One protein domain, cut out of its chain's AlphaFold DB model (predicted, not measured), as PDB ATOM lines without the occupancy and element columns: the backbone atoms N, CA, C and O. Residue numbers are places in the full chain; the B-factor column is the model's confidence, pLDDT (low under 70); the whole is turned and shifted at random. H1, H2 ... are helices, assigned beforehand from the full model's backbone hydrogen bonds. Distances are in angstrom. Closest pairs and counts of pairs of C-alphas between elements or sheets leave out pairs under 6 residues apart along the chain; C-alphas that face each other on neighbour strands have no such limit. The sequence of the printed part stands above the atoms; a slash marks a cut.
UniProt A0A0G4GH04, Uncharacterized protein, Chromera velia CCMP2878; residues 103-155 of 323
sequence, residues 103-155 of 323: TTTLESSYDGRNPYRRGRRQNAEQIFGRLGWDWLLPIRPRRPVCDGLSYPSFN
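AT A GLANCE: This is residues 103 to 155 of the 323 residues of an uncharacterized protein of Chromera velia CCMP2878 (UniProt A0A0G4GH04). This is a loop-rich piece with little regular structure: a long first stretch, two short helices, H1 then H2, and a long last stretch that folds back past H1. Residues 105 to 113 stick out as a free loop at one end, and H2 is at the other. The printed part has 53 residues, 13 of them in named elements, with no named strand; the class is all helix. It is elongated, spanning 35 by 22 by 20 A, and only just loose, close to compact, with a radius of gyration of the C-alphas of 12.3 A.

HOW THE PARTS SIT: Look first at H1, residues 120 to 128, where 4 of 5 O i to N i+4 pairs are within hydrogen-bond range. A tight link leads to H2, residues 133 to 136, too short for such a pair. The two are close but not clearly touching: their closest C-alphas, of Phe 128 and Trp 135, are 5.9 A apart.

IN THESE COORDINATES: Find C-alpha 120 at (-32.984, 48.458, 88.714); H1 runs 12.2 A to C-alpha 128. H2 runs 5.9 A, ending at C-alpha 136, (-32.008, 32.141, 83.130).

THE WHOLE: The two C-alphas farthest apart, of Asp 111 and Trp 133, are 35.9 A apart. The printed part has no cut, and no printed residue is under 70 in pLDDT.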
ATOM      1  N   THR A 103     -32.259  52.257  79.700       96.25
ATOM      2  CA  THR A 103     -31.828  53.096  78.582       96.25
ATOM      3  C   THR A 103     -31.449  52.184  77.425       96.25
ATOM      4  O   THR A 103     -30.701  51.227  77.624       96.25
ATOM      5  N   THR A 104     -31.933  52.457  76.216       95.75
ATOM      6  CA  THR A 104     -31.443  51.753  75.017       95.75
ATOM      7  C   THR A 104     -30.082  52.297  74.574       95.75
ATOM      8  O   THR A 104     -29.695  53.409  74.927       95.75
ATOM      9  N   THR A 105     -29.330  51.551  73.759       92.00
ATOM     10  CA  THR A 105     -28.053  52.052  73.216       92.00
ATOM     11  C   THR A 105     -28.243  53.355  72.433       92.00
ATOM     12  O   THR A 105     -27.428  54.261  72.563       92.00
ATOM     13  N   LEU A 106     -29.349  53.484  71.689       91.69
ATOM     14  CA  LEU A 106     -29.694  54.713  70.971       91.69
ATOM     15  C   LEU A 106     -29.964  55.870  71.944       91.69
ATOM     16  O   LEU A 106     -29.439  56.965  71.772       91.69
ATOM     17  N   GLU A 107     -30.736  55.612  72.998       91.69
ATOM     18  CA  GLU A 107     -31.067  56.618  74.012       91.69
ATOM     19  C   GLU A 107     -29.864  57.065  74.833       91.69
ATOM     20  O   GLU A 107     -29.824  58.208  75.278       91.69
ATOM     21  N   SER A 108     -28.868  56.194  75.016       92.19
ATOM     22  CA  SER A 108     -27.633  56.553  75.718       92.19
ATOM     23  C   SER A 108     -26.828  57.639  74.996       92.19
ATOM     24  O   SER A 108     -25.956  58.254  75.604       92.19
ATOM     25  N   SER A 109     -27.136  57.888  73.719       86.62
ATOM     26  CA  SER A 109     -26.554  58.964  72.923       86.62
ATOM     27  C   SER A 109     -27.322  60.288  73.024       86.62
ATOM     28  O   SER A 109     -26.834  61.301  72.531       86.62
ATOM     29  N   TYR A 110     -28.503  60.339  73.640       88.00
ATOM     30  CA  TYR A 110     -29.226  61.602  73.792       88.00
ATOM     31  C   TYR A 110     -28.912  62.267  75.130       88.00
ATOM     32  O   TYR A 110     -28.866  61.616  76.174       88.00
ATOM     33  N   ASP A 111     -28.741  63.588  75.097       90.50
ATOM     34  CA  ASP A 111     -28.663  64.394  76.309       90.50
ATOM     35  C   ASP A 111     -30.051  64.470  76.963       90.50
ATOM     36  O   ASP A 111     -31.056  64.728  76.299       90.50
ATOM     37  N   GLY A 112     -30.114  64.264  78.278       91.81
ATOM     38  CA  GLY A 112     -31.351  64.394  79.047       91.81
ATOM     39  C   GLY A 112     -31.537  63.312  80.104       91.81
ATOM     40  O   GLY A 112     -30.787  62.339  80.205       91.81
ATOM     41  N   ARG A 113     -32.557  63.492  80.946       91.19
ATOM     42  CA  ARG A 113     -32.933  62.498  81.955       91.19
ATOM     43  C   ARG A 113     -33.838  61.448  81.311       91.19
ATOM     44  O   ARG A 113     -34.862  61.796  80.740       91.19
ATOM     45  N   ASN A 114     -33.487  60.168  81.452       93.19
ATOM     46  CA  ASN A 114     -34.295  59.066  80.926       93.19
ATOM     47  C   ASN A 114     -35.663  58.979  81.651       93.19
ATOM     48  O   ASN A 114     -35.680  58.654  82.847       93.19
ATOM     49  N   PRO A 115     -36.799  59.209  80.957       94.62
ATOM     50  CA  PRO A 115     -38.134  59.178  81.559       94.62
ATOM     51  C   PRO A 115     -38.631  57.760  81.887       94.62
ATOM     52  O   PRO A 115     -39.604  57.613  82.626       94.62
ATOM     53  N   TYR A 116     -37.985  56.711  81.372       95.94
ATOM     54  CA  TYR A 116     -38.385  55.313  81.568       95.94
ATOM     55  C   TYR A 116     -37.731  54.658  82.792       95.94
ATOM     56  O   TYR A 116     -38.053  53.522  83.152       95.94
ATOM     57  N   ARG A 117     -36.811  55.351  83.469       94.50
ATOM     58  CA  ARG A 117     -36.096  54.820  84.634       94.50
ATOM     59  C   ARG A 117     -37.042  54.677  85.836       94.50
ATOM     60  O   ARG A 117     -37.432  55.675  86.433       94.50
ATOM     61  N   ARG A 118     -37.350  53.441  86.254       93.81
ATOM     62  CA  ARG A 118     -38.218  53.153  87.422       93.81
ATOM     63  C   ARG A 118     -37.525  52.457  88.595       93.81
ATOM     64  O   ARG A 118     -38.092  52.374  89.679       93.81
ATOM     65  N   GLY A 119     -36.299  51.982  88.394       95.69
ATOM     66  CA  GLY A 119     -35.494  51.295  89.406       95.69
ATOM     67  C   GLY A 119     -34.917  49.998  88.851       95.69
ATOM     68  O   GLY A 119     -35.507  49.390  87.968       95.69
ATOM     69  N   ARG A 120     -33.753  49.555  89.345       97.12
ATOM     70  CA  ARG A 120     -32.984  48.458  88.714       97.12
ATOM     71  C   ARG A 120     -33.809  47.185  88.491       97.12
ATOM     72  O   ARG A 120     -33.693  46.556  87.446       97.12
ATOM     73  N   ARG A 121     -34.654  46.826  89.463       97.31
ATOM     74  CA  ARG A 121     -35.513  45.641  89.389       97.31
ATOM     75  C   ARG A 121     -36.660  45.832  88.402       97.31
ATOM     76  O   ARG A 121     -36.852  44.983  87.545       97.31
ATOM     77  N   GLN A 122     -37.397  46.935  88.508       97.19
ATOM     78  CA  GLN A 122     -38.525  47.239  87.626       97.19
ATOM     79  C   GLN A 122     -38.067  47.375  86.170       97.19
ATOM     80  O   GLN A 122     -38.753  46.912  85.268       97.19
ATOM     81  N   ASN A 123     -36.885  47.955  85.955       96.69
ATOM     82  CA  ASN A 123     -36.255  48.081  84.646       96.69
ATOM     83  C   ASN A 123     -35.948  46.694  84.051       96.69
ATOM     84  O   ASN A 123     -36.336  46.401  82.926       96.69
ATOM     85  N   ALA A 124     -35.338  45.797  84.833       96.75
ATOM     86  CA  ALA A 124     -35.086  44.426  84.392       96.75
ATOM     87  C   ALA A 124     -36.389  43.631  84.156       96.75
ATOM     88  O   ALA A 124     -36.478  42.876  83.190       96.75
ATOM     89  N   GLU A 125     -37.423  43.841  84.979       96.88
ATOM     90  CA  GLU A 125     -38.738  43.205  84.812       96.88
ATOM     91  C   GLU A 125     -39.466  43.635  83.523       96.88
ATOM     92  O   GLU A 125     -40.285  42.873  83.007       96.88
ATOM     93  N   GLN A 126     -39.164  44.808  82.951       96.56
ATOM     94  CA  GLN A 126     -39.711  45.201  81.644       96.56
ATOM     95  C   GLN A 126     -39.158  44.348  80.495       96.56
ATOM     96  O   GLN A 126     -39.885  44.065  79.547       96.56
ATOM     97  N   ILE A 127     -37.903  43.904  80.604       95.06
ATOM     98  CA  ILE A 127     -37.210  43.121  79.570       95.06
ATOM     99  C   ILE A 127     -37.469  41.625  79.765       95.06
ATOM    100  O   ILE A 127     -37.848  40.919  78.832       95.06
ATOM    101  N   PHE A 128     -37.289  41.141  80.993       96.00
ATOM    102  CA  PHE A 128     -37.346  39.716  81.325       96.00
ATOM    103  C   PHE A 128     -38.698  39.277  81.909       96.00
ATOM    104  O   PHE A 128     -38.869  38.120  82.286       96.00
ATOM    105  N   GLY A 129     -39.681  40.175  82.000       97.25
ATOM    106  CA  GLY A 129     -40.942  39.903  82.686       97.25
ATOM    107  C   GLY A 129     -40.778  39.804  84.206       97.25
ATOM    108  O   GLY A 129     -39.722  40.090  84.768       97.25
ATOM    109  N   ARG A 130     -41.836  39.380  84.905       97.25
ATOM    110  CA  ARG A 130     -41.778  39.186  86.367       97.25
ATOM    111  C   ARG A 130     -40.657  38.215  86.746       97.25
ATOM    112  O   ARG A 130     -40.522  37.176  86.113       97.25
ATOM    113  N   LEU A 131     -39.921  38.533  87.814       97.19
ATOM    114  CA  LEU A 131     -38.801  37.718  88.294       97.19
ATOM    115  C   LEU A 131     -39.198  36.239  88.460       97.19
ATOM    116  O   LEU A 131     -40.112  35.913  89.225       97.19
ATOM    117  N   GLY A 132     -38.498  35.362  87.741       96.12
ATOM    118  CA  GLY A 132     -38.767  33.928  87.673       96.12
ATOM    119  C   GLY A 132     -37.565  33.134  87.156       96.12
ATOM    120  O   GLY A 132     -36.534  33.696  86.797       96.12
ATOM    121  N   TRP A 133     -37.684  31.804  87.131       93.69
ATOM    122  CA  TRP A 133     -36.627  30.915  86.618       93.69
ATOM    123  C   TRP A 133     -36.431  31.031  85.101       93.69
ATOM    124  O   TRP A 133     -35.384  30.655  84.579       93.69
ATOM    125  N   ASP A 134     -37.422  31.575  84.395       94.25
ATOM    126  CA  ASP A 134     -37.372  31.876  82.969       94.25
ATOM    127  C   ASP A 134     -36.376  32.993  82.626       94.25
ATOM    128  O   ASP A 134     -35.951  33.066  81.478       94.25
ATOM    129  N   TRP A 135     -35.906  33.780  83.605       92.75
ATOM    130  CA  TRP A 135     -34.822  34.757  83.411       92.75
ATOM    131  C   TRP A 135     -33.485  34.116  83.018       92.75
ATOM    132  O   TRP A 135     -32.652  34.762  82.388       92.75
ATOM    133  N   LEU A 136     -33.260  32.856  83.400       88.19
ATOM    134  CA  LEU A 136     -32.008  32.141  83.130       88.19
ATOM    135  C   LEU A 136     -32.015  31.414  81.782       88.19
ATOM    136  O   LEU A 136     -31.025  30.774  81.426       88.19
ATOM    137  N   LEU A 137     -33.125  31.463  81.045       86.75
ATOM    138  CA  LEU A 137     -33.312  30.683  79.832       86.75
ATOM    139  C   LEU A 137     -33.552  31.594  78.628       86.75
ATOM    140  O   LEU A 137     -34.263  32.589  78.744       86.75
ATOM    141  N   PRO A 138     -33.038  31.230  77.441       86.62
ATOM    142  CA  PRO A 138     -33.272  31.969  76.203       86.62
ATOM    143  C   PRO A 138     -34.675  31.668  75.644       86.62
ATOM    144  O   PRO A 138     -34.834  31.195  74.519       86.62
ATOM    145  N   ILE A 139     -35.707  31.896  76.454       89.12
ATOM    146  CA  ILE A 139     -37.118  31.720  76.107       89.12
ATOM    147  C   ILE A 139     -37.851  33.043  76.307       89.12
ATOM    148  O   ILE A 139     -37.435  33.886  77.097       89.12
ATOM    149  N   ARG A 140     -38.965  33.240  75.593       92.12
ATOM    150  CA  ARG A 140     -39.810  34.415  75.835       92.12
ATOM    151  C   ARG A 140     -40.302  34.402  77.288       92.12
ATOM    152  O   ARG A 140     -40.706  33.332  77.760       92.12
ATOM    153  N   PRO A 141     -40.307  35.563  77.970       94.81
ATOM    154  CA  PRO A 141     -40.735  35.638  79.357       94.81
ATOM    155  C   PRO A 141     -42.180  35.167  79.475       94.81
ATOM    156  O   PRO A 141     -43.048  35.562  78.692       94.81
ATOM    157  N   ARG A 142     -42.460  34.303  80.453       96.69
ATOM    158  CA  ARG A 142     -43.798  33.711  80.626       96.69
ATOM    159  C   ARG A 142     -44.813  34.709  81.171       96.69
ATOM    160  O   ARG A 142     -46.016  34.506  81.036       96.69
ATOM    161  N   ARG A 143     -44.325  35.755  81.840       97.38
ATOM    162  CA  ARG A 143     -45.123  36.808  82.481       97.38
ATOM    163  C   ARG A 143     -44.577  38.183  82.073       97.38
ATOM    164  O   ARG A 143     -43.957  38.840  82.916       97.38
ATOM    165  N   PRO A 144     -44.742  38.591  80.801       97.19
ATOM    166  CA  PRO A 144     -44.263  39.886  80.330       97.19
ATOM    167  C   PRO A 144     -44.963  41.019  81.092       97.19
ATOM    168  O   PRO A 144     -46.159  40.940  81.370       97.19
ATOM    169  N   VAL A 145     -44.199  42.048  81.465       96.69
ATOM    170  CA  VAL A 145     -44.720  43.266  82.116       96.69
ATOM    171  C   VAL A 145     -45.016  44.357  81.084       96.69
ATOM    172  O   VAL A 145     -45.881  45.194  81.314       96.69
ATOM    173  N   CYS A 146     -44.315  44.325  79.949       94.56
ATOM    174  CA  CYS A 146     -44.443  45.275  78.851       94.56
ATOM    175  C   CYS A 146     -44.992  44.574  77.597       94.56
ATOM    176  O   CYS A 146     -44.702  43.397  77.365       94.56
ATOM    177  N   ASP A 147     -45.773  45.297  76.795       94.31
ATOM    178  CA  ASP A 147     -46.288  44.853  75.491       94.31
ATOM    179  C   ASP A 147     -45.308  45.142  74.334       94.31
ATOM    180  O   ASP A 147     -45.506  44.666  73.217       94.31
ATOM    181  N   GLY A 148     -44.245  45.904  74.612       92.81
ATOM    182  CA  GLY A 148     -43.247  46.354  73.644       92.81
ATOM    183  C   GLY A 148     -43.658  47.587  72.830       92.81
ATOM    184  O   GLY A 148     -42.838  48.081  72.058       92.81
ATOM    185  N   LEU A 149     -44.884  48.091  73.002       92.62
ATOM    186  CA  LEU A 149     -45.433  49.258  72.297       92.62
ATOM    187  C   LEU A 149     -45.609  50.467  73.219       92.62
ATOM    188  O   LEU A 149     -45.524  51.605  72.761       92.62
ATOM    189  N   SER A 150     -45.848  50.231  74.506       92.94
ATOM    190  CA  SER A 150     -46.078  51.264  75.506       92.94
ATOM    191  C   SER A 150     -45.177  51.047  76.720       92.94
ATOM    192  O   SER A 150     -45.127  49.967  77.305       92.94
ATOM    193  N   TYR A 151     -44.446  52.093  77.108       94.56
ATOM    194  CA  TYR A 151     -43.525  52.051  78.242       94.56
ATOM    195  C   TYR A 151     -43.987  53.030  79.315       94.56
ATOM    196  O   TYR A 151     -44.338  54.170  79.006       94.56
ATOM    197  N   PRO A 152     -43.994  52.619  80.591       92.56
ATOM    198  CA  PRO A 152     -44.501  53.466  81.651       92.56
ATOM    199  C   PRO A 152     -43.481  54.579  81.951       92.56
ATOM    200  O   PRO A 152     -42.450  54.339  82.584       92.56
ATOM    201  N   SER A 153     -43.779  55.811  81.538       92.88
ATOM    202  CA  SER A 153     -42.948  57.003  81.771       92.88
ATOM    203  C   SER A 153     -43.170  57.600  83.161       92.88
ATOM    204  O   SER A 153     -44.238  57.439  83.754       92.88
ATOM    205  N   PHE A 154     -42.161  58.261  83.718       85.69
ATOM    206  CA  PHE A 154     -42.334  59.114  84.890       85.69
ATOM    207  C   PHE A 154     -43.064  60.393  84.451       85.69
ATOM    208  O   PHE A 154     -42.543  61.142  83.626       85.69
ATOM    209  N   ASN A 155     -44.277  60.629  84.956       79.81
ATOM    210  CA  ASN A 155     -44.962  61.900  84.735       79.81
ATOM    211  C   ASN A 155     -44.271  62.948  85.609       79.81
ATOM    212  O   ASN A 155     -44.451  62.965  86.823       79.81
TER     213      ASN A 155